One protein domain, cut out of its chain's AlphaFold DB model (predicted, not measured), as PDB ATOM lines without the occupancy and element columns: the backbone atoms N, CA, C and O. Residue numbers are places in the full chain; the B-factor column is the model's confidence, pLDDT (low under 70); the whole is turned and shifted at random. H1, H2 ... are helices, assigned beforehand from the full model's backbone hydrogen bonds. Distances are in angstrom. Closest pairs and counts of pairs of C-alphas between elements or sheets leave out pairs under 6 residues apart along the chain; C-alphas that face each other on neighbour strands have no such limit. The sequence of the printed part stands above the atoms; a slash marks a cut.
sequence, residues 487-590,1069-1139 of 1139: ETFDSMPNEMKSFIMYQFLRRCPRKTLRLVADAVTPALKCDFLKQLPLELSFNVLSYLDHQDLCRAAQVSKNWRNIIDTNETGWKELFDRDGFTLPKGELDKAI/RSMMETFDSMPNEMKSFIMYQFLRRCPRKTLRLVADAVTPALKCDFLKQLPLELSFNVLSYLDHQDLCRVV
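Overview. This is residues 487 to 590 and 1069 to 1139 of the 1139 residues of an uncharacterized protein of Verticillium longisporum (UniProt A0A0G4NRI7). Two separate groups of helices are strung along a stretched, flat shape: in one lobe H2, H3, H10 and H11 pack together with H1 and H9 at the end away from the other lobe, and in the second, smaller lobe H4, H5, H6 and H7 pack loosely, the link of residues 525 to 533 joining the two. Residues 580 to 590, with H8, stick out at the far end of the second lobe, and H12 folds back from the end of H11 to make a V with it, its residues 1128 to 1135 standing free. The printed part has 175 residues with twelve named helices, H1 to H12 in order along the chain, and no named strand; its class is all helix, and the helix packing is mostly aligned, 6 of 8 touching pairs being at a shallow tilt. The whole is only just extended, close to loose, with a radius of gyration of the C-alphas of 23.8 A, and the C-alphas span 82 by 47 by 25 A.

Along the chain. H1 is residues 487 to 490, and C-alpha 487 is at (234.438, 213.311, 206.336). H2 follows at residues 494 to 507, 19.9 A from first to last C-alpha, and H3 at residues 510 to 524, 20.5 A. H4 is residues 534 to 542, its first C-alpha at (210.185, 211.525, 172.919); H5 is residues 546 to 555, 14.9 A; H6 is residues 557 to 564; H7 is residues 567 to 576, 14.3 A; and H8 is residues 585 to 590. After the cut come H9 at residues 1069 to 1077, H10 at residues 1080 to 1091, 16.1 A, and H11 at residues 1096 to 1114, the longest helix, 27.2 A. H12 is residues 1120 to 1135, 23.6 A, and ends at C-alpha 1135 at (226.219, 231.398, 171.113).

Arrangement. H1 is close to H2 but not clearly touching, the closest C-alphas, of Phe 489 and Lys 497, being 6.6 A apart. H2 touches H11, whose residues 1098 to 1106 alone take part, at a shallow tilt of 21 degrees, the same way; the closest C-alphas, of Ser 498 and Thr 1098, are 5.5 A apart. H2 only just touches H9, with 3 pairs of C-alphas within 8 A and residues 504 to 507 of H2 alone; the closest are those of Arg 507 and Asp 1076, 7.2 A. H3 touches H11 at a steep tilt of 45 degrees, opposite ways, closest at the C-alphas of Ala 517 and Ala 1103, 6.6 A. H3 touches H10 with residues 512 to 516 alone, closest at the C-alphas of Thr 512 and Ser 1084, 5.4 A. H4 touches H6, closest at the C-alphas of Leu 541 and Ile 563, 7.7 A, and only just touches H7, with 3 pairs of C-alphas within 8 A, closest at those of Ser 542 and Gly 569, 5.7 A. H5 and H6 form a helical hairpin at a shallow tilt of 23 degrees, with the C-alphas of Ala 553 and Arg 560 closest at 4.1 A. H8 and H12 touch no helix, and H12 is apart from H11. Every O i to N i+4 pair is within hydrogen-bond range in H2, H4, H6, H7, H8, H9 and H10, against 9 of 11 in H3, 4 of 6 in H5, 11 of 15 in H11 and 9 of 12 in H12; H1 is too short for such a pair.

Size, cuts and confidence. The C-alphas of Gly 584 and Ser 1070, the two farthest apart, are 82.5 A from each other. Residues 591 to 1068 are not printed, and C-alphas 590 and 1069 are 79.0 A apart across the cut. Of the links that are printed whole, H3 to H4 and H7 to H8 are short, the others are tight and none is long. The mean pLDDT of the printed part is 70.6; 53 residues are under 70, among them residues 519 to 527 and residues 1104 to 1139, and the mean of H12 is 34.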
ATOM      1  N   GLU A 487     235.570 213.285 205.394       81.94
ATOM      2  CA  GLU A 487     234.438 213.311 206.336       81.94
ATOM      3  C   GLU A 487     234.136 214.740 206.839       81.94
ATOM      4  O   GLU A 487     232.974 215.153 206.935       81.94
ATOM      5  N   THR A 488     235.177 215.551 207.052       82.06
ATOM      6  CA  THR A 488     235.064 216.985 207.383       82.06
ATOM      7  C   THR A 488     234.574 217.802 206.182       82.06
ATOM      8  O   THR A 488     233.835 218.768 206.354       82.06
ATOM      9  N   PHE A 489     234.914 217.408 204.948       84.06
ATOM     10  CA  PHE A 489     234.310 218.003 203.754       84.06
ATOM     11  C   PHE A 489     232.841 217.599 203.609       84.06
ATOM     12  O   PHE A 489     232.010 218.464 203.373       84.06
ATOM     13  N   ASP A 490     232.473 216.325 203.769       82.81
ATOM     14  CA  ASP A 490     231.097 215.863 203.538       82.81
ATOM     15  C   ASP A 490     230.101 216.371 204.602       82.81
ATOM     16  O   ASP A 490     228.951 216.670 204.260       82.81
ATOM     17  N   SER A 491     230.540 216.598 205.844       81.44
ATOM     18  CA  SER A 491     229.736 217.217 206.919       81.44
ATOM     19  C   SER A 491     229.535 218.741 206.784       81.44
ATOM     20  O   SER A 491     228.689 219.323 207.464       81.44
ATOM     21  N   MET A 492     230.262 219.401 205.880       81.31
ATOM     22  CA  MET A 492     230.280 220.859 205.714       81.31
ATOM     23  C   MET A 492     229.059 221.415 204.927       81.31
ATOM     24  O   MET A 492     228.568 220.757 204.001       81.31
ATOM     25  N   PRO A 493     228.573 222.645 205.214       82.31
ATOM     26  CA  PRO A 493     227.547 223.324 204.407       82.31
ATOM     27  C   PRO A 493     227.970 223.555 202.947       82.31
ATOM     28  O   PRO A 493     229.156 223.706 202.651       82.31
ATOM     29  N   ASN A 494     227.008 223.630 202.021       76.69
ATOM     30  CA  ASN A 494     227.269 223.707 200.572       76.69
ATOM     31  C   ASN A 494     228.038 224.972 200.153       76.69
ATOM     32  O   ASN A 494     228.823 224.955 199.204       76.69
ATOM     33  N   GLU A 495     227.823 226.063 200.875       80.81
ATOM     34  CA  GLU A 495     228.446 227.367 200.682       80.81
ATOM     35  C   GLU A 495     229.943 227.271 201.001       80.81
ATOM     36  O   GLU A 495     230.789 227.653 200.191       80.81
ATOM     37  N   MET A 496     230.273 226.653 202.139       80.00
ATOM     38  CA  MET A 496     231.654 226.433 202.562       80.00
ATOM     39  C   MET A 496     232.329 225.330 201.729       80.00
ATOM     40  O   MET A 496     233.451 225.538 201.281       80.00
ATOM     41  N   LYS A 497     231.632 224.238 201.367       82.88
ATOM     42  CA  LYS A 497     232.113 223.254 200.369       82.88
ATOM     43  C   LYS A 497     232.527 223.929 199.062       82.88
ATOM     44  O   LYS A 497     233.549 223.575 198.484       82.88
ATOM     45  N   SER A 498     231.755 224.919 198.606       78.12
ATOM     46  CA  SER A 498     232.047 225.675 197.381       78.12
ATOM     47  C   SER A 498     233.256 226.602 197.542       78.12
ATOM     48  O   SER A 498     234.100 226.654 196.648       78.12
ATOM     49  N   PHE A 499     233.390 227.279 198.688       83.69
ATOM     50  CA  PHE A 499     234.574 228.079 199.021       83.69
ATOM     51  C   PHE A 499     235.846 227.221 199.099       83.69
ATOM     52  O   PHE A 499     236.848 227.547 198.468       83.69
ATOM     53  N   ILE A 500     235.799 226.097 199.815       83.19
ATOM     54  CA  ILE A 500     236.928 225.180 200.006       83.19
ATOM     55  C   ILE A 500     237.339 224.515 198.688       83.19
ATOM     56  O   ILE A 500     238.521 224.529 198.343       83.19
ATOM     57  N   MET A 501     236.375 224.054 197.885       82.88
ATOM     58  CA  MET A 501     236.613 223.581 196.516       82.88
ATOM     59  C   MET A 501     237.337 224.642 195.665       82.88
ATOM     60  O   MET A 501     238.337 224.343 195.013       82.88
ATOM     61  N   TYR A 502     236.893 225.903 195.720       82.06
ATOM     62  CA  TYR A 502     237.555 227.011 195.028       82.06
ATOM     63  C   TYR A 502     238.995 227.252 195.527       82.06
ATOM     64  O   TYR A 502     239.889 227.458 194.704       82.06
ATOM     65  N   GLN A 503     239.269 227.158 196.836       83.06
ATOM     66  CA  GLN A 503     240.644 227.267 197.345       83.06
ATOM     67  C   GLN A 503     241.532 226.098 196.891       83.06
ATOM     68  O   GLN A 503     242.649 226.338 196.433       83.06
ATOM     69  N   PHE A 504     241.046 224.853 196.943       85.94
ATOM     70  CA  PHE A 504     241.798 223.686 196.460       85.94
ATOM     71  C   PHE A 504     242.120 223.785 194.964       85.94
ATOM     72  O   PHE A 504     243.241 223.489 194.555       85.94
ATOM     73  N   LEU A 505     241.183 224.264 194.139       82.25
ATOM     74  CA  LEU A 505     241.421 224.492 192.709       82.25
ATOM     75  C   LEU A 505     242.502 225.551 192.471       82.25
ATOM     76  O   LEU A 505     243.403 225.327 191.667       82.25
ATOM     77  N   ARG A 506     242.496 226.660 193.222       80.75
ATOM     78  CA  ARG A 506     243.564 227.679 193.161       80.75
ATOM     79  C   ARG A 506     244.951 227.152 193.558       80.75
ATOM     80  O   ARG A 506     245.945 227.798 193.243       80.75
ATOM     81  N   ARG A 507     245.012 226.009 194.248       79.81
ATOM     82  CA  ARG A 507     246.230 225.337 194.732       79.81
ATOM     83  C   ARG A 507     246.630 224.115 193.890       79.81
ATOM     84  O   ARG A 507     247.687 223.530 194.115       79.81
ATOM     85  N   CYS A 508     245.819 223.731 192.903       82.19
ATOM     86  CA  CYS A 508     246.118 222.635 191.980       82.19
ATOM     87  C   CYS A 508     247.029 223.083 190.821       82.19
ATOM     88  O   CYS A 508     246.829 224.164 190.260       82.19
ATOM     89  N   PRO A 509     247.979 222.245 190.365       82.06
ATOM     90  CA  PRO A 509     248.783 222.552 189.186       82.06
ATOM     91  C   PRO A 509     247.950 222.467 187.894       82.06
ATOM     92  O   PRO A 509     246.965 221.732 187.799       82.06
ATOM     93  N   ARG A 510     248.400 223.158 186.835       75.12
ATOM     94  CA  ARG A 510     247.700 223.253 185.532       75.12
ATOM     95  C   ARG A 510     247.371 221.889 184.891       75.12
ATOM     96  O   ARG A 510     246.377 221.787 184.181       75.12
ATOM     97  N   LYS A 511     248.160 220.836 185.170       77.88
ATOM     98  CA  LYS A 511     247.871 219.445 184.754       77.88
ATOM     99  C   LYS A 511     246.580 218.914 185.401       77.88
ATOM    100  O   LYS A 511     245.692 218.450 184.692       77.88
ATOM    101  N   THR A 512     246.451 219.054 186.720       79.94
ATOM    102  CA  THR A 512     245.252 218.683 187.487       79.94
ATOM    103  C   THR A 512     244.043 219.502 187.057       79.94
ATOM    104  O   THR A 512     242.986 218.937 186.811       79.94
ATOM    105  N   LEU A 513     244.199 220.820 186.885       78.38
ATOM    106  CA  LEU A 513     243.104 221.693 186.445       78.38
ATOM    107  C   LEU A 513     242.568 221.335 185.054       78.38
ATOM    108  O   LEU A 513     241.368 221.456 184.814       78.38
ATOM    109  N   ARG A 514     243.424 220.840 184.153       77.25
ATOM    110  CA  ARG A 514     242.984 220.311 182.858       77.25
ATOM    111  C   ARG A 514     242.165 219.027 183.017       77.25
ATOM    112  O   ARG A 514     241.060 218.968 182.497       77.25
ATOM    113  N   LEU A 515     242.650 218.064 183.804       77.50
ATOM    114  CA  LEU A 515     241.919 216.825 184.113       77.50
ATOM    115  C   LEU A 515     240.560 217.114 184.782       77.50
ATOM    116  O   LEU A 515     239.560 216.482 184.453       77.50
ATOM    117  N   VAL A 516     240.499 218.119 185.662       76.19
ATOM    118  CA  VAL A 516     239.248 218.630 186.244       76.19
ATOM    119  C   VAL A 516     238.322 219.206 185.173       76.19
ATOM    120  O   VAL A 516     237.149 218.845 185.150       76.19
ATOM    121  N   ALA A 517     238.813 220.059 184.270       75.00
ATOM    122  CA  ALA A 517     237.998 220.607 183.183       75.00
ATOM    123  C   ALA A 517     237.444 219.501 182.268       75.00
ATOM    124  O   ALA A 517     236.259 219.524 181.929       75.00
ATOM    125  N   ASP A 518     238.273 218.511 181.931       72.56
ATOM    126  CA  ASP A 518     237.914 217.371 181.085       72.56
ATOM    127  C   ASP A 518     236.911 216.416 181.778       72.56
ATOM    128  O   ASP A 518     236.111 215.780 181.096       72.56
ATOM    129  N   ALA A 519     236.874 216.367 183.118       69.38
ATOM    130  CA  ALA A 519     235.886 215.603 183.895       69.38
ATOM    131  C   ALA A 519     234.580 216.378 184.183       69.38
ATOM    132  O   ALA A 519     233.486 215.812 184.124       69.38
ATOM    133  N   VAL A 520     234.669 217.677 184.485       69.19
ATOM    134  CA  VAL A 520     233.521 218.525 184.859       69.19
ATOM    135  C   VAL A 520     232.727 218.973 183.629       69.19
ATOM    136  O   VAL A 520     231.497 218.975 183.667       69.19
ATOM    137  N   THR A 521     233.389 219.290 182.512       67.44
ATOM    138  CA  THR A 521     232.708 219.774 181.295       67.44
ATOM    139  C   THR A 521     231.694 218.758 180.738       67.44
ATOM    140  O   THR A 521     230.577 219.169 180.418       67.44
ATOM    141  N   PRO A 522     231.982 217.440 180.656       63.22
ATOM    142  CA  PRO A 522     230.973 216.439 180.302       63.22
ATOM    143  C   PRO A 522     229.852 216.307 181.343       63.22
ATOM    144  O   PRO A 522     228.693 216.186 180.961       63.22
ATOM    145  N   ALA A 523     230.159 216.392 182.644       56.81
ATOM    146  CA  ALA A 523     229.164 216.280 183.722       56.81
ATOM    147  C   ALA A 523     228.169 217.465 183.784       56.81
ATOM    148  O   ALA A 523     227.077 217.338 184.354       56.81
ATOM    149  N   LEU A 524     228.540 218.605 183.188       63.28
ATOM    150  CA  LEU A 524     227.688 219.783 183.000       63.28
ATOM    151  C   LEU A 524     226.907 219.781 181.672       63.28
ATOM    152  O   LEU A 524     225.915 220.504 181.567       63.28
ATOM    153  N   LYS A 525     227.302 218.977 180.672       62.38
ATOM    154  CA  LYS A 525     226.615 218.885 179.371       62.38
ATOM    155  C   LYS A 525     225.313 218.091 179.489       62.38
ATOM    156  O   LYS A 525     225.280 216.866 179.384       62.38
ATOM    157  N   CYS A 526     224.223 218.819 179.705       60.88
ATOM    158  CA  CYS A 526     222.891 218.262 179.879       60.88
ATOM    159  C   CYS A 526     222.231 217.962 178.518       60.88
ATOM    160  O   CYS A 526     221.647 218.846 177.899       60.88
ATOM    161  N   ASP A 527     222.321 216.716 178.042       69.69
ATOM    162  CA  ASP A 527     221.610 216.266 176.834       69.69
ATOM    163  C   ASP A 527     220.096 216.182 177.098       69.69
ATOM    164  O   ASP A 527     219.594 215.146 177.532       69.69
ATOM    165  N   PHE A 528     219.373 217.281 176.871       71.25
ATOM    166  CA  PHE A 528     217.952 217.394 177.202       71.25
ATOM    167  C   PHE A 528     217.050 216.474 176.362       71.25
ATOM    168  O   PHE A 528     216.078 215.938 176.893       71.25
ATOM    169  N   LEU A 529     217.391 216.187 175.097       73.75
ATOM    170  CA  LEU A 529     216.604 215.278 174.247       73.75
ATOM    171  C   LEU A 529     216.644 213.810 174.715       73.75
ATOM    172  O   LEU A 529     215.749 213.043 174.363       73.75
ATOM    173  N   LYS A 530     217.640 213.409 175.525       73.81
ATOM    174  CA  LYS A 530     217.659 212.112 176.238       73.81
ATOM    175  C   LYS A 530     216.803 212.076 177.513       73.81
ATOM    176  O   LYS A 530     216.671 211.017 178.122       73.81
ATOM    177  N   GLN A 531     216.322 213.225 177.978       72.69
ATOM    178  CA  GLN A 531     215.762 213.412 179.324       72.69
ATOM    179  C   GLN A 531     214.282 213.785 179.276       72.69
ATOM    180  O   GLN A 531     213.510 213.424 180.164       72.69
ATOM    181  N   LEU A 532     213.895 214.491 178.216       72.81
ATOM    182  CA  LEU A 532     212.518 214.663 177.795       72.81
ATOM    183  C   LEU A 532     211.950 213.327 177.272       72.81
ATOM    184  O   LEU A 532     212.658 212.576 176.597       72.81
ATOM    185  N   PRO A 533     210.660 213.027 177.517       79.88
ATOM    186  CA  PRO A 533     209.928 212.033 176.738       79.88
ATOM    187  C   PRO A 533     209.981 212.373 175.243       79.88
ATOM    188  O   PRO A 533     209.906 213.548 174.886       79.88
ATOM    189  N   LEU A 534     210.038 211.354 174.376       76.25
ATOM    190  CA  LEU A 534     210.185 211.525 172.919       76.25
ATOM    191  C   LEU A 534     209.167 212.504 172.314       76.25
ATOM    192  O   LEU A 534     209.546 213.332 171.499       76.25
ATOM    193  N   GLU A 535     207.917 212.483 172.784       82.38
ATOM    194  CA  GLU A 535     206.854 213.417 172.378       82.38
ATOM    195  C   GLU A 535     207.257 214.897 172.551       82.38
ATOM    196  O   GLU A 535     206.962 215.730 171.699       82.38
ATOM    197  N   LEU A 536     207.950 215.235 173.648       70.88
ATOM    198  CA  LEU A 536     208.436 216.594 173.906       70.88
ATOM    199  C   LEU A 536     209.717 216.891 173.120       70.88
ATOM    200  O   LEU A 536     209.885 218.014 172.658       70.88
ATOM    201  N   SER A 537     210.585 215.895 172.918       81.75
ATOM    202  CA  SER A 537     211.747 216.023 172.032       81.75
ATOM    203  C   SER A 537     211.319 216.331 170.590       81.75
ATOM    204  O   SER A 537     211.824 217.282 170.004       81.75
ATOM    205  N   PHE A 538     210.342 215.605 170.034       81.88
ATOM    206  CA  PHE A 538     209.791 215.877 168.701       81.88
ATOM    207  C   PHE A 538     209.076 217.231 168.629       81.88
ATOM    208  O   PHE A 538     209.239 217.948 167.647       81.88
ATOM    209  N   ASN A 539     208.342 217.620 169.679       77.69
ATOM    210  CA  ASN A 539     207.696 218.931 169.754       77.69
ATOM    211  C   ASN A 539     208.731 220.076 169.712       77.69
ATOM    212  O   ASN A 539     208.608 220.966 168.879       77.69
ATOM    213  N   VAL A 540     209.806 220.009 170.509       81.25
ATOM    214  CA  VAL A 540     210.912 220.988 170.457       81.25
ATOM    215  C   VAL A 540     211.575 221.019 169.074       81.25
ATOM    216  O   VAL A 540     211.800 222.096 168.528       81.25
ATOM    217  N   LEU A 541     211.835 219.851 168.476       83.12
ATOM    218  CA  LEU A 541     212.432 219.744 167.140       83.12
ATOM    219  C   LEU A 541     211.517 220.288 166.022       83.12
ATOM    220  O   LEU A 541     212.037 220.755 165.015       83.12
ATOM    221  N   SER A 542     210.188 220.285 166.193       81.25
ATOM    222  CA  SER A 542     209.237 220.805 165.188       81.25
ATOM    223  C   SER A 542     209.315 222.326 164.968       81.25
ATOM    224  O   SER A 542     208.908 222.820 163.918       81.25
ATOM    225  N   TYR A 543     209.884 223.074 165.922       80.69
ATOM    226  CA  TYR A 543     210.102 224.520 165.794       80.69
ATOM    227  C   TYR A 543     211.386 224.892 165.037       80.69
ATOM    228  O   TYR A 543     211.556 226.057 164.676       80.69
ATOM    229  N   LEU A 544     212.288 223.935 164.798       82.31
ATOM    230  CA  LEU A 544     213.528 224.164 164.055       82.31
ATOM    231  C   LEU A 544     213.275 224.170 162.538       82.31
ATOM    232  O   LEU A 544     212.255 223.683 162.048       82.31
ATOM    233  N   ASP A 545     214.205 224.740 161.773       85.75
ATOM    234  CA  ASP A 545     214.205 224.626 160.315       85.75
ATOM    235  C   ASP A 545     215.027 223.413 159.838       85.75
ATOM    236  O   ASP A 545     215.649 222.688 160.623       85.75
ATOM    237  N   HIS A 546     215.043 223.179 158.525       84.12
ATOM    238  CA  HIS A 546     215.802 222.075 157.945       84.12
ATOM    239  C   HIS A 546     217.327 222.215 158.163       84.12
ATOM    240  O   HIS A 546     218.034 221.206 158.155       84.12
ATOM    241  N   GLN A 547     217.857 223.427 158.384       86.38
ATOM    242  CA  GLN A 547     219.284 223.657 158.628       86.38
ATOM    243  C   GLN A 547     219.657 223.346 160.077       86.38
ATOM    244  O   GLN A 547     220.636 222.638 160.315       86.38
ATOM    245  N   ASP A 548     218.872 223.829 161.036       86.00
ATOM    246  CA  ASP A 548     219.076 223.603 162.461       86.00
ATOM    247  C   ASP A 548     218.773 222.158 162.862       86.00
ATOM    248  O   ASP A 548     219.513 221.608 163.677       86.00
ATOM    249  N   LEU A 549     217.831 221.463 162.207       84.94
ATOM    250  CA  LEU A 549     217.736 220.000 162.319       84.94
ATOM    251  C   LEU A 549     218.995 219.295 161.797       84.94
ATOM    252  O   LEU A 549     219.519 218.401 162.463       84.94
ATOM    253  N   CYS A 550     219.542 219.714 160.650       85.56
ATOM    254  CA  CYS A 550     220.795 219.150 160.137       85.56
ATOM    255  C   CYS A 550     221.996 219.441 161.056       85.56
ATOM    256  O   CYS A 550     222.913 218.618 161.138       85.56
ATOM    257  N   ARG A 551     222.015 220.575 161.770       84.69
ATOM    258  CA  ARG A 551     223.026 220.903 162.796       84.69
ATOM    259  C   ARG A 551     222.812 220.069 164.066       84.69
ATOM    260  O   ARG A 551     223.752 219.433 164.539       84.69
ATOM    261  N   ALA A 552     221.580 219.963 164.559       83.81
ATOM    262  CA  ALA A 552     221.207 219.143 165.712       83.81
ATOM    263  C   ALA A 552     221.538 217.649 165.493       83.81
ATOM    264  O   ALA A 552     222.103 216.993 166.370       83.81
ATOM    265  N   ALA A 553     221.329 217.123 164.282       86.75
ATOM    266  CA  ALA A 553     221.723 215.766 163.893       86.75
ATOM    267  C   ALA A 553     223.254 215.537 163.865       86.75
ATOM    268  O   ALA A 553     223.711 214.404 163.676       86.75
ATOM    269  N   GLN A 554     224.080 216.568 164.064       84.88
ATOM    270  CA  GLN A 554     225.536 216.452 164.239       84.88
ATOM    271  C   GLN A 554     225.969 216.474 165.717       84.88
ATOM    272  O   GLN A 554     227.067 216.009 166.018       84.88
ATOM    273  N   VAL A 555     225.110 216.916 166.647       80.31
ATOM    274  CA  VAL A 555     225.428 217.046 168.086       80.31
ATOM    275  C   VAL A 555     225.688 215.688 168.748       80.31
ATOM    276  O   VAL A 555     226.626 215.543 169.533       80.31
ATOM    277  N   SER A 556     224.888 214.661 168.440       83.38
ATOM    278  CA  SER A 556     225.158 213.292 168.899       83.38
ATOM    279  C   SER A 556     224.481 212.218 168.045       83.38
ATOM    280  O   SER A 556     223.474 212.467 167.384       83.38
ATOM    281  N   LYS A 557     224.973 210.972 168.139       83.75
ATOM    282  CA  LYS A 557     224.326 209.788 167.531       83.75
ATOM    283  C   LYS A 557     222.874 209.594 168.000       83.75
ATOM    284  O   LYS A 557     222.059 209.082 167.245       83.75
ATOM    285  N   ASN A 558     222.552 210.007 169.229       81.94
ATOM    286  CA  ASN A 558     221.198 209.910 169.779       81.94
ATOM    287  C   ASN A 558     220.278 210.996 169.208       81.94
ATOM    288  O   ASN A 558     219.143 210.705 168.860       81.94
ATOM    289  N   TRP A 559     220.781 212.229 169.096       88.44
ATOM    290  CA  TRP A 559     220.052 213.337 168.475       88.44
ATOM    291  C   TRP A 559     219.749 213.017 167.015       88.44
ATOM    292  O   TRP A 559     218.601 213.127 166.606       88.44
ATOM    293  N   ARG A 560     220.741 212.498 166.279       87.06
ATOM    294  CA  ARG A 560     220.545 211.960 164.930       87.06
ATOM    295  C   ARG A 560     219.453 210.895 164.889       87.06
ATOM    296  O   ARG A 560     218.510 211.055 164.143       87.06
ATOM    297  N   ASN A 561     219.514 209.869 165.739       89.06
ATOM    298  CA  ASN A 561     218.488 208.821 165.755       89.06
ATOM    299  C   ASN A 561     217.069 209.360 166.033       89.06
ATOM    300  O   ASN A 561     216.115 208.859 165.454       89.06
ATOM    301  N   ILE A 562     216.916 210.376 166.892       86.19
ATOM    302  CA  ILE A 562     215.621 211.039 167.136       86.19
ATOM    303  C   ILE A 562     215.189 211.858 165.907       86.19
ATOM    304  O   ILE A 562     214.041 211.780 165.495       86.19
ATOM    305  N   ILE A 563     216.093 212.622 165.294       87.19
ATOM    306  CA  ILE A 563     215.778 213.479 164.139       87.19
ATOM    307  C   ILE A 563     215.480 212.642 162.885       87.19
ATOM    308  O   ILE A 563     214.504 212.913 162.195       87.19
ATOM    309  N   ASP A 564     216.256 211.593 162.624       84.44
ATOM    310  CA  ASP A 564     216.098 210.692 161.477       84.44
ATOM    311  C   ASP A 564     214.823 209.828 161.587       84.44
ATOM    312  O   ASP A 564     214.301 209.382 160.570       84.44
ATOM    313  N   THR A 565     214.295 209.608 162.803       82.25
ATOM    314  CA  THR A 565     213.013 208.899 163.032       82.25
ATOM    315  C   THR A 565     211.797 209.828 163.128       82.25
ATOM    316  O   THR A 565     210.671 209.348 163.243       82.25
ATOM    317  N   ASN A 566     211.980 211.151 163.038       81.12
ATOM    318  CA  ASN A 566     210.891 212.133 163.055       81.12
ATOM    319  C   ASN A 566     210.280 212.330 161.651       81.12
ATOM    320  O   ASN A 566     210.332 213.423 161.081       81.12
ATOM    321  N   GLU A 567     209.728 211.261 161.069       75.75
ATOM    322  CA  GLU A 567     209.171 211.255 159.703       75.75
ATOM    323  C   GLU A 567     208.096 212.340 159.493       75.75
ATOM    324  O   GLU A 567     208.051 212.991 158.446       75.75
ATOM    325  N   THR A 568     207.262 212.585 160.509       73.38
ATOM    326  CA  THR A 568     206.209 213.609 160.484       73.38
ATOM    327  C   THR A 568     206.775 215.029 160.497       73.38
ATOM    328  O   THR A 568     206.324 215.851 159.703       73.38
ATOM    329  N   GLY A 569     207.790 215.313 161.321       77.44
ATOM    330  CA  GLY A 569     208.455 216.619 161.346       77.44
ATOM    331  C   GLY A 569     209.170 216.946 160.032       77.44
ATOM    332  O   GLY A 569     209.056 218.062 159.530       77.44
ATOM    333  N   TRP A 570     209.838 215.964 159.414       81.69
ATOM    334  CA  TRP A 570     210.412 216.146 158.076       81.69
ATOM    335  C   TRP A 570     209.339 216.405 157.017       81.69
ATOM    336  O   TRP A 570     209.518 217.294 156.186       81.69
ATOM    337  N   LYS A 571     208.205 215.689 157.059       75.19
ATOM    338  CA  LYS A 571     207.082 215.963 156.152       75.19
ATOM    339  C   LYS A 571     206.537 217.383 156.333       75.19
ATOM    340  O   LYS A 571     206.366 218.078 155.336       75.19
ATOM    341  N   GLU A 572     206.283 217.817 157.566       76.00
ATOM    342  CA  GLU A 572     205.739 219.152 157.843       76.00
ATOM    343  C   GLU A 572     206.672 220.264 157.338       76.00
ATOM    344  O   GLU A 572     206.202 221.255 156.783       76.00
ATOM    345  N   LEU A 573     207.994 220.066 157.419       79.69
ATOM    346  CA  LEU A 573     208.978 220.966 156.815       79.69
ATOM    347  C   LEU A 573     208.926 220.974 155.282       79.69
ATOM    348  O   LEU A 573     208.955 222.052 154.693       79.69
ATOM    349  N   PHE A 574     208.799 219.819 154.622       79.69
ATOM    350  CA  PHE A 574     208.633 219.775 153.164       79.69
ATOM    351  C   PHE A 574     207.323 220.439 152.708       79.69
ATOM    352  O   PHE A 574     207.342 221.214 151.751       79.69
ATOM    353  N   ASP A 575     206.209 220.199 153.406       77.31
ATOM    354  CA  ASP A 575     204.922 220.846 153.127       77.31
ATOM    355  C   ASP A 575     205.002 222.375 153.356       77.31
ATOM    356  O   ASP A 575     204.502 223.146 152.531       77.31
ATOM    357  N   ARG A 576     205.685 222.832 154.421       77.94
ATOM    358  CA  ARG A 576     205.902 224.258 154.747       77.94
ATOM    359  C   ARG A 576     206.794 224.973 153.735       77.94
ATOM    360  O   ARG A 576     206.471 226.084 153.318       77.94
ATOM    361  N   ASP A 577     207.885 224.334 153.321       79.50
ATOM    362  CA  ASP A 577     208.838 224.875 152.346       79.50
ATOM    363  C   ASP A 577     208.316 224.722 150.888       79.50
ATOM    364  O   ASP A 577     208.979 225.123 149.930       79.50
ATOM    365  N   GLY A 578     207.091 224.200 150.704       75.31
ATOM    366  CA  GLY A 578     206.332 224.221 149.446       75.31
ATOM    367  C   GLY A 578     206.527 223.012 148.522       75.31
ATOM    368  O   GLY A 578     206.086 223.044 147.368       75.31
ATOM    369  N   PHE A 579     207.163 221.938 148.994       75.00
ATOM    370  CA  PHE A 579     207.477 220.737 148.214       75.00
ATOM    371  C   PHE A 579     206.261 219.813 148.035       75.00
ATOM    372  O   PHE A 579     206.194 218.707 148.568       75.00
ATOM    373  N   THR A 580     205.287 220.240 147.229       70.81
ATOM    374  CA  THR A 580     204.096 219.426 146.943       70.81
ATOM    375  C   THR A 580     204.417 218.202 146.078       70.81
ATOM    376  O   THR A 580     205.000 218.337 144.998       70.81
ATOM    377  N   LEU A 581     203.932 217.025 146.489       69.69
ATOM    378  CA  LEU A 581     203.974 215.782 145.705       69.69
ATOM    379  C   LEU A 581     203.365 215.962 144.294       69.69
ATOM    380  O   LEU A 581     202.210 216.396 144.178       69.69
ATOM    381  N   PRO A 582     204.076 215.599 143.205       73.44
ATOM    382  CA  PRO A 582     203.546 215.735 141.854       73.44
ATOM    383  C   PRO A 582     202.293 214.874 141.621       73.44
ATOM    384  O   PRO A 582     202.140 213.763 142.139       73.44
ATOM    385  N   LYS A 583     201.365 215.396 140.810       67.75
ATOM    386  CA  LYS A 583     200.041 214.790 140.600       67.75
ATOM    387  C   LYS A 583     200.163 213.368 140.042       67.75
ATOM    388  O   LYS A 583     200.632 213.169 138.923       67.75
ATOM    389  N   GLY A 584     199.685 212.398 140.820       67.81
ATOM    390  CA  GLY A 584     199.711 210.978 140.476       67.81
ATOM    391  C   GLY A 584     200.934 210.204 140.972       67.81
ATOM    392  O   GLY A 584     201.033 209.020 140.668       67.81
ATOM    393  N   GLU A 585     201.865 210.799 141.725       72.56
ATOM    394  CA  GLU A 585     202.983 210.032 142.311       72.56
ATOM    395  C   GLU A 585     202.583 209.276 143.573       72.56
ATOM    396  O   GLU A 585     202.993 208.131 143.743       72.56
ATOM    397  N   LEU A 586     201.659 209.835 144.359       70.12
ATOM    398  CA  LEU A 586     200.944 209.098 145.401       70.12
ATOM    399  C   LEU A 586     200.255 207.852 144.806       70.12
ATOM    400  O   LEU A 586     200.479 206.738 145.265       70.12
ATOM    401  N   ASP A 587     199.518 208.002 143.697       67.31
ATOM    402  CA  ASP A 587     198.872 206.875 143.003       67.31
ATOM    403  C   ASP A 587     199.880 205.819 142.500       67.31
ATOM    404  O   ASP A 587     199.595 204.621 142.567       67.31
ATOM    405  N   LYS A 588     201.073 206.234 142.031       73.00
ATOM    406  CA  LYS A 588     202.168 205.306 141.677       73.00
ATOM    407  C   LYS A 588     202.658 204.539 142.908       73.00
ATOM    408  O   LYS A 588     202.824 203.328 142.809       73.00
ATOM    409  N   ALA A 589     202.854 205.208 144.044       68.94
ATOM    410  CA  ALA A 589     203.280 204.576 145.291       68.94
ATOM    411  C   ALA A 589     202.248 203.535 145.773       68.94
ATOM    412  O   ALA A 589     202.623 202.407 146.091       68.94
ATOM    413  N   ILE A 590     200.939 203.852 145.718       67.44
ATOM    414  CA  ILE A 590     199.858 202.882 146.007       67.44
ATOM    415  C   ILE A 590     199.958 201.677 145.062       67.44
ATOM    416  O   ILE A 590     199.927 200.532 145.509       67.44
ATOM    417  N   ARG A1069     241.938 225.396 208.125       75.12
ATOM    418  CA  ARG A1069     243.369 225.604 207.931       75.12
ATOM    419  C   ARG A1069     244.137 224.285 207.866       75.12
ATOM    420  O   ARG A1069     244.877 224.102 206.909       75.12
ATOM    421  N   SER A1070     243.919 223.361 208.807       79.25
ATOM    422  CA  SER A1070     244.540 222.027 208.791       79.25
ATOM    423  C   SER A1070     244.167 221.280 207.513       79.25
ATOM    424  O   SER A1070     245.048 220.816 206.808       79.25
ATOM    425  N   MET A1071     242.885 221.268 207.132       80.56
ATOM    426  CA  MET A1071     242.414 220.682 205.870       80.56
ATOM    427  C   MET A1071     243.149 221.272 204.647       80.56
ATOM    428  O   MET A1071     243.482 220.558 203.700       80.56
ATOM    429  N   MET A1072     243.425 222.577 204.664       81.81
ATOM    430  CA  MET A1072     244.140 223.296 203.608       81.81
ATOM    431  C   MET A1072     245.667 223.088 203.637       81.81
ATOM    432  O   MET A1072     246.281 223.024 202.573       81.81
ATOM    433  N   GLU A1073     246.287 222.952 204.808       80.69
ATOM    434  CA  GLU A1073     247.718 222.658 204.987       80.69
ATOM    435  C   GLU A1073     248.021 221.181 204.651       80.69
ATOM    436  O   GLU A1073     248.939 220.900 203.877       80.69
ATOM    437  N   THR A1074     247.165 220.252 205.092       82.00
ATOM    438  CA  THR A1074     247.106 218.851 204.645       82.00
ATOM    439  C   THR A1074     247.012 218.773 203.123       82.00
ATOM    440  O   THR A1074     247.849 218.117 202.501       82.00
ATOM    441  N   PHE A1075     246.070 219.488 202.489       84.25
ATOM    442  CA  PHE A1075     245.962 219.504 201.026       84.25
ATOM    443  C   PHE A1075     247.231 220.034 200.353       84.25
ATOM    444  O   PHE A1075     247.698 219.426 199.393       84.25
ATOM    445  N   ASP A1076     247.821 221.126 200.848       81.50
ATOM    446  CA  ASP A1076     249.049 221.694 200.279       81.50
ATOM    447  C   ASP A1076     250.244 220.735 200.387       81.50
ATOM    448  O   ASP A1076     251.054 220.685 199.458       81.50
ATOM    449  N   SER A1077     250.323 219.931 201.452       81.44
ATOM    450  CA  SER A1077     251.401 218.953 201.666       81.44
ATOM    451  C   SER A1077     251.389 217.769 200.681       81.44
ATOM    452  O   SER A1077     252.425 217.144 200.452       81.44
ATOM    453  N   MET A1078     250.242 217.462 200.061       81.94
ATOM    454  CA  MET A1078     250.093 216.283 199.201       81.94
ATOM    455  C   MET A1078     250.880 216.381 197.873       81.94
ATOM    456  O   MET A1078     250.935 217.454 197.256       81.94
ATOM    457  N   PRO A1079     251.397 215.255 197.336       82.88
ATOM    458  CA  PRO A1079     251.867 215.160 195.951       82.88
ATOM    459  C   PRO A1079     250.787 215.548 194.928       82.88
ATOM    460  O   PRO A1079     249.589 215.425 195.189       82.88
ATOM    461  N   ASN A1080     251.191 215.988 193.734       76.19
ATOM    462  CA  ASN A1080     250.272 216.494 192.701       76.19
ATOM    463  C   ASN A1080     249.308 215.415 192.177       76.19
ATOM    464  O   ASN A1080     248.167 215.693 191.802       76.19
ATOM    465  N   GLU A1081     249.765 214.173 192.188       76.12
ATOM    466  CA  GLU A1081     249.051 212.967 191.797       76.12
ATOM    467  C   GLU A1081     247.921 212.700 192.804       76.12
ATOM    468  O   GLU A1081     246.761 212.528 192.420       76.12
ATOM    469  N   MET A1082     248.234 212.802 194.101       80.38
ATOM    470  CA  MET A1082     247.267 212.659 195.189       80.38
ATOM    471  C   MET A1082     246.283 213.837 195.230       80.38
ATOM    472  O   MET A1082     245.078 213.612 195.297       80.38
ATOM    473  N   LYS A1083     246.755 215.081 195.051       82.69
ATOM    474  CA  LYS A1083     245.893 216.266 194.856       82.69
ATOM    475  C   LYS A1083     244.895 216.059 193.718       82.69
ATOM    476  O   LYS A1083     243.740 216.446 193.850       82.69
ATOM    477  N   SER A1084     245.308 215.413 192.625       78.81
ATOM    478  CA  SER A1084     244.431 215.118 191.483       78.81
ATOM    479  C   SER A1084     243.361 214.073 191.817       78.81
ATOM    480  O   SER A1084     242.191 214.270 191.486       78.81
ATOM    481  N   PHE A1085     243.736 212.996 192.513       82.19
ATOM    482  CA  PHE A1085     242.796 211.974 192.988       82.19
ATOM    483  C   PHE A1085     241.784 212.547 193.993       82.19
ATOM    484  O   PHE A1085     240.577 212.360 193.837       82.19
ATOM    485  N   ILE A1086     242.257 213.300 194.987       81.56
ATOM    486  CA  ILE A1086     241.429 213.906 196.036       81.56
ATOM    487  C   ILE A1086     240.512 215.002 195.476       81.56
ATOM    488  O   ILE A1086     239.324 215.025 195.790       81.56
ATOM    489  N   MET A1087     241.002 215.830 194.550       82.25
ATOM    490  CA  MET A1087     240.172 216.780 193.805       82.25
ATOM    491  C   MET A1087     239.024 216.072 193.064       82.25
ATOM    492  O   MET A1087     237.872 216.488 193.166       82.25
ATOM    493  N   TYR A1088     239.296 214.955 192.381       79.62
ATOM    494  CA  TYR A1088     238.257 214.151 191.726       79.62
ATOM    495  C   TYR A1088     237.249 213.548 192.728       79.62
ATOM    496  O   TYR A1088     236.043 213.559 192.471       79.62
ATOM    497  N   GLN A1089     237.708 213.086 193.898       81.44
ATOM    498  CA  GLN A1089     236.837 212.584 194.970       81.44
ATOM    499  C   GLN A1089     235.915 213.665 195.554       81.44
ATOM    500  O   GLN A1089     234.745 213.371 195.815       81.44
ATOM    501  N   PHE A1090     236.398 214.901 195.725       84.06
ATOM    502  CA  PHE A1090     235.575 216.032 196.166       84.06
ATOM    503  C   PHE A1090     234.601 216.504 195.083       84.06
ATOM    504  O   PHE A1090     233.430 216.735 195.373       84.06
ATOM    505  N   LEU A1091     235.029 216.588 193.819       79.31
ATOM    506  CA  LEU A1091     234.151 216.990 192.713       79.31
ATOM    507  C   LEU A1091     232.964 216.032 192.535       79.31
ATOM    508  O   LEU A1091     231.855 216.488 192.270       79.31
ATOM    509  N   ARG A1092     233.152 214.726 192.766       78.12
ATOM    510  CA  ARG A1092     232.053 213.738 192.783       78.12
ATOM    511  C   ARG A1092     231.066 213.913 193.949       78.12
ATOM    512  O   ARG A1092     229.964 213.381 193.868       78.12
ATOM    513  N   ARG A1093     231.447 214.643 195.005       77.75
ATOM    514  CA  ARG A1093     230.618 214.974 196.184       77.75
ATOM    515  C   ARG A1093     229.979 216.366 196.097       77.75
ATOM    516  O   ARG A1093     229.044 216.667 196.834       77.75
ATOM    517  N   CYS A1094     230.449 217.221 195.190       78.38
ATOM    518  CA  CYS A1094     229.904 218.559 194.985       78.38
ATOM    519  C   CYS A1094     228.545 218.546 194.251       78.38
ATOM    520  O   CYS A1094     228.382 217.844 193.251       78.38
ATOM    521  N   PRO A1095     227.577 219.395 194.652       74.81
ATOM    522  CA  PRO A1095     226.342 219.580 193.896       74.81
ATOM    523  C   PRO A1095     226.602 220.317 192.571       74.81
ATOM    524  O   PRO A1095     227.545 221.103 192.448       74.81
ATOM    525  N   ARG A1096     225.710 220.153 191.577       68.12
ATOM    526  CA  ARG A1096     225.847 220.796 190.248       68.12
ATOM    527  C   ARG A1096     226.011 222.323 190.289       68.12
ATOM    528  O   ARG A1096     226.673 222.864 189.410       68.12
ATOM    529  N   LYS A1097     225.460 223.016 191.298       70.38
ATOM    530  CA  LYS A1097     225.672 224.467 191.491       70.38
ATOM    531  C   LYS A1097     227.154 224.783 191.762       70.38
ATOM    532  O   LYS A1097     227.705 225.663 191.112       70.38
ATOM    533  N   THR A1098     227.824 224.005 192.614       74.44
ATOM    534  CA  THR A1098     229.275 224.106 192.842       74.44
ATOM    535  C   THR A1098     230.071 223.706 191.600       74.44
ATOM    536  O   THR A1098     231.007 224.405 191.241       74.44
ATOM    537  N   LEU A1099     229.682 222.640 190.886       75.31
ATOM    538  CA  LEU A1099     230.387 222.218 189.662       75.31
ATOM    539  C   LEU A1099     230.370 223.278 188.545       75.31
ATOM    540  O   LEU A1099     231.342 223.367 187.797       75.31
ATOM    541  N   ARG A1100     229.320 224.109 188.452       69.38
ATOM    542  CA  ARG A1100     229.317 225.287 187.562       69.38
ATOM    543  C   ARG A1100     230.367 226.312 188.000       69.38
ATOM    544  O   ARG A1100     231.265 226.590 187.219       69.38
ATOM    545  N   LEU A1101     230.361 226.724 189.273       71.25
ATOM    546  CA  LEU A1101     231.379 227.632 189.834       71.25
ATOM    547  C   LEU A1101     232.821 227.115 189.641       71.25
ATOM    548  O   LEU A1101     233.741 227.902 189.433       71.25
ATOM    549  N   VAL A1102     233.026 225.793 189.674       71.06
ATOM    550  CA  VAL A1102     234.309 225.157 189.330       71.06
ATOM    551  C   VAL A1102     234.665 225.368 187.858       71.06
ATOM    552  O   VAL A1102     235.779 225.798 187.564       71.06
ATOM    553  N   ALA A1103     233.749 225.098 186.925       70.44
ATOM    554  CA  ALA A1103     233.988 225.335 185.502       70.44
ATOM    555  C   ALA A1103     234.252 226.824 185.205       70.44
ATOM    556  O   ALA A1103     235.178 227.139 184.451       70.44
ATOM    557  N   ASP A1104     233.517 227.725 185.858       69.31
ATOM    558  CA  ASP A1104     233.657 229.180 185.737       69.31
ATOM    559  C   ASP A1104     235.001 229.687 186.295       69.31
ATOM    560  O   ASP A1104     235.566 230.642 185.768       69.31
ATOM    561  N   ALA A1105     235.565 229.025 187.314       67.81
ATOM    562  CA  ALA A1105     236.893 229.334 187.855       67.81
ATOM    563  C   ALA A1105     238.047 228.730 187.028       67.81
ATOM    564  O   ALA A1105     239.098 229.354 186.865       67.81
ATOM    565  N   VAL A1106     237.873 227.518 186.487       68.69
ATOM    566  CA  VAL A1106     238.921 226.796 185.741       68.69
ATOM    567  C   VAL A1106     239.051 227.294 184.296       68.69
ATOM    568  O   VAL A1106     240.165 227.408 183.778       68.69
ATOM    569  N   THR A1107     237.944 227.656 183.645       62.72
ATOM    570  CA  THR A1107     237.931 228.154 182.257       62.72
ATOM    571  C   THR A1107     238.825 229.386 182.027       62.72
ATOM    572  O   THR A1107     239.650 229.332 181.108       62.72
ATOM    573  N   PRO A1108     238.755 230.482 182.816       59.44
ATOM    574  CA  PRO A1108     239.633 231.638 182.631       59.44
ATOM    575  C   PRO A1108     241.099 231.309 182.941       59.44
ATOM    576  O   PRO A1108     241.976 231.725 182.189       59.44
ATOM    577  N   ALA A1109     241.387 230.493 183.964       57.69
ATOM    578  CA  ALA A1109     242.753 230.052 184.263       57.69
ATOM    579  C   ALA A1109     243.395 229.295 183.080       57.69
ATOM    580  O   ALA A1109     244.595 229.418 182.819       57.69
ATOM    581  N   LEU A1110     242.596 228.554 182.305       57.75
ATOM    582  CA  LEU A1110     243.054 227.912 181.075       57.75
ATOM    583  C   LEU A1110     243.131 228.893 179.884       57.75
ATOM    584  O   LEU A1110     244.179 228.920 179.229       57.75
ATOM    585  N   LYS A1111     242.101 229.729 179.642       48.88
ATOM    586  CA  LYS A1111     242.054 230.729 178.544       48.88
ATOM    587  C   LYS A1111     243.190 231.772 178.633       48.88
ATOM    588  O   LYS A1111     243.800 232.082 177.611       48.88
ATOM    589  N   CYS A1112     243.517 232.268 179.831       47.12
ATOM    590  CA  CYS A1112     244.438 233.397 180.038       47.12
ATOM    591  C   CYS A1112     245.890 233.179 179.580       47.12
ATOM    592  O   CYS A1112     246.591 234.167 179.395       47.12
ATOM    593  N   ASP A1113     246.354 231.941 179.389       45.38
ATOM    594  CA  ASP A1113     247.700 231.681 178.844       45.38
ATOM    595  C   ASP A1113     247.677 231.324 177.350       45.38
ATOM    596  O   ASP A1113     248.634 231.622 176.641       45.38
ATOM    597  N   PHE A1114     246.569 230.775 176.837       41.44
ATOM    598  CA  PHE A1114     246.416 230.513 175.400       41.44
ATOM    599  C   PHE A1114     246.427 231.827 174.600       41.44
ATOM    600  O   PHE A1114     247.072 231.925 173.561       41.44
ATOM    601  N   LEU A1115     245.810 232.879 175.151       40.50
ATOM    602  CA  LEU A1115     245.832 234.234 174.587       40.50
ATOM    603  C   LEU A1115     247.183 234.966 174.748       40.50
ATOM    604  O   LEU A1115     247.396 235.963 174.069       40.50
ATOM    605  N   LYS A1116     248.108 234.480 175.596       42.75
ATOM    606  CA  LYS A1116     249.485 235.016 175.711       42.75
ATOM    607  C   LYS A1116     250.478 234.342 174.760       42.75
ATOM    608  O   LYS A1116     251.561 234.874 174.544       42.75
ATOM    609  N   GLN A1117     250.143 233.161 174.238       44.50
ATOM    610  CA  GLN A1117     250.998 232.386 173.328       44.50
ATOM    611  C   GLN A1117     250.649 232.595 171.843       44.50
ATOM    612  O   GLN A1117     251.344 232.072 170.975       44.50
ATOM    613  N   LEU A1118     249.601 233.368 171.541       37.09
ATOM    614  CA  LEU A1118     249.197 233.719 170.179       37.09
ATOM    615  C   LEU A1118     249.688 235.127 169.792       37.09
ATOM    616  O   LEU A1118     249.606 236.043 170.612       37.09
ATOM    617  N   PRO A1119     250.137 235.342 168.539       39.94
ATOM    618  CA  PRO A1119     250.350 236.681 167.988       39.94
ATOM    619  C   PRO A1119     249.080 237.543 168.050       39.94
ATOM    620  O   PRO A1119     247.968 237.027 167.934       39.94
ATOM    621  N   LEU A1120     249.242 238.866 168.160       40.56
ATOM    622  CA  LEU A1120     248.129 239.816 168.338       40.56
ATOM    623  C   LEU A1120     247.109 239.819 167.176       40.56
ATOM    624  O   LEU A1120     245.928 240.059 167.400       40.56
ATOM    625  N   GLU A1121     247.533 239.467 165.960       38.41
ATOM    626  CA  GLU A1121     246.650 239.262 164.795       38.41
ATOM    627  C   GLU A1121     245.721 238.038 164.951       38.41
ATOM    628  O   GLU A1121     244.616 237.991 164.408       38.41
ATOM    629  N   LEU A1122     246.155 237.019 165.702       35.97
ATOM    630  CA  LEU A1122     245.401 235.783 165.919       35.97
ATOM    631  C   LEU A1122     244.460 235.869 167.122       35.97
ATOM    632  O   LEU A1122     243.408 235.236 167.093       35.97
ATOM    633  N   SER A1123     244.780 236.656 168.154       36.09
ATOM    634  CA  SER A1123     243.893 236.805 169.316       36.09
ATOM    635  C   SER A1123     242.555 237.453 168.940       36.09
ATOM    636  O   SER A1123     241.514 236.970 169.381       36.09
ATOM    637  N   PHE A1124     242.555 238.464 168.063       35.72
ATOM    638  CA  PHE A1124     241.330 239.117 167.579       35.72
ATOM    639  C   PHE A1124     240.423 238.159 166.788       35.72
ATOM    640  O   PHE A1124     239.222 238.079 167.043       35.72
ATOM    641  N   ASN A1125     241.010 237.374 165.878       34.56
ATOM    642  CA  ASN A1125     240.282 236.397 165.062       34.56
ATOM    643  C   ASN A1125     239.804 235.175 165.868       34.56
ATOM    644  O   ASN A1125     238.759 234.608 165.564       34.56
ATOM    645  N   VAL A1126     240.532 234.766 166.913       33.97
ATOM    646  CA  VAL A1126     240.096 233.688 167.819       33.97
ATOM    647  C   VAL A1126     238.981 234.159 168.758       33.97
ATOM    648  O   VAL A1126     238.102 233.365 169.081       33.97
ATOM    649  N   LEU A1127     238.965 235.432 169.172       35.47
ATOM    650  CA  LEU A1127     237.887 235.977 170.003       35.47
ATOM    651  C   LEU A1127     236.541 235.990 169.264       35.47
ATOM    652  O   LEU A1127     235.571 235.465 169.806       35.47
ATOM    653  N   SER A1128     236.481 236.473 168.017       34.66
ATOM    654  CA  SER A1128     235.233 236.454 167.229       34.66
ATOM    655  C   SER A1128     234.744 235.033 166.908       34.66
ATOM    656  O   SER A1128     233.540 234.778 166.909       34.66
ATOM    657  N   TYR A1129     235.658 234.077 166.703       31.56
ATOM    658  CA  TYR A1129     235.302 232.670 166.479       31.56
ATOM    659  C   TYR A1129     234.820 231.946 167.749       31.56
ATOM    660  O   TYR A1129     234.067 230.976 167.654       31.56
ATOM    661  N   LEU A1130     235.251 232.390 168.936       33.59
ATOM    662  CA  LEU A1130     234.782 231.862 170.221       33.59
ATOM    663  C   LEU A1130     233.409 232.419 170.602       33.59
ATOM    664  O   LEU A1130     232.565 231.650 171.054       33.59
ATOM    665  N   ASP A1131     233.171 233.710 170.367       33.28
ATOM    666  CA  ASP A1131     231.886 234.373 170.631       33.28
ATOM    667  C   ASP A1131     230.745 233.684 169.854       33.28
ATOM    668  O   ASP A1131     229.718 233.293 170.413       33.28
ATOM    669  N   HIS A1132     231.001 233.355 168.581       31.12
ATOM    670  CA  HIS A1132     230.093 232.557 167.754       31.12
ATOM    671  C   HIS A1132     229.869 231.116 168.258       31.12
ATOM    672  O   HIS A1132     228.798 230.555 168.023       31.12
ATOM    673  N   GLN A1133     230.844 230.493 168.933       31.62
ATOM    674  CA  GLN A1133     230.702 229.128 169.462       31.62
ATOM    675  C   GLN A1133     229.984 229.064 170.809       31.62
ATOM    676  O   GLN A1133     229.287 228.080 171.059       31.62
ATOM    677  N   ASP A1134     230.144 230.067 171.672       30.69
ATOM    678  CA  ASP A1134     229.405 230.123 172.933       30.69
ATOM    679  C   ASP A1134     227.928 230.533 172.696       30.69
ATOM    680  O   ASP A1134     227.052 230.062 173.423       30.69
ATOM    681  N   LEU A1135     227.604 231.234 171.592       28.47
ATOM    682  CA  LEU A1135     226.219 231.398 171.113       28.47
ATOM    683  C   LEU A1135     225.570 230.046 170.733       28.47
ATOM    684  O   LEU A1135     224.462 229.733 171.168       28.47
ATOM    685  N   CYS A1136     226.294 229.184 170.007       29.16
ATOM    686  CA  CYS A1136     225.871 227.819 169.647       29.16
ATOM    687  C   CYS A1136     225.952 226.794 170.805       29.16
ATOM    688  O   CYS A1136     226.079 225.592 170.564       29.16
ATOM    689  N   ARG A1137     225.908 227.254 172.064       31.34
ATOM    690  CA  ARG A1137     225.777 226.419 173.278       31.34
ATOM    691  C   ARG A1137     224.555 226.766 174.130       31.34
ATOM    692  O   ARG A1137     224.362 226.157 175.182       31.34
ATOM    693  N   VAL A1138     223.760 227.742 173.693       29.06
ATOM    694  CA  VAL A1138     222.483 228.140 174.311       29.06
ATOM    695  C   VAL A1138     221.282 227.500 173.579       29.06
ATOM    696  O   VAL A1138     220.154 227.584 174.060       29.06
ATOM    697  N   VAL A1139     221.549 226.803 172.465       26.75
ATOM    698  CA  VAL A1139     220.642 225.920 171.705       26.75
ATOM    699  C   VAL A1139     221.144 224.479 171.823       26.75
ATOM    700  O   VAL A1139     220.308 223.581 172.069       26.75
TER     701      VAL A1139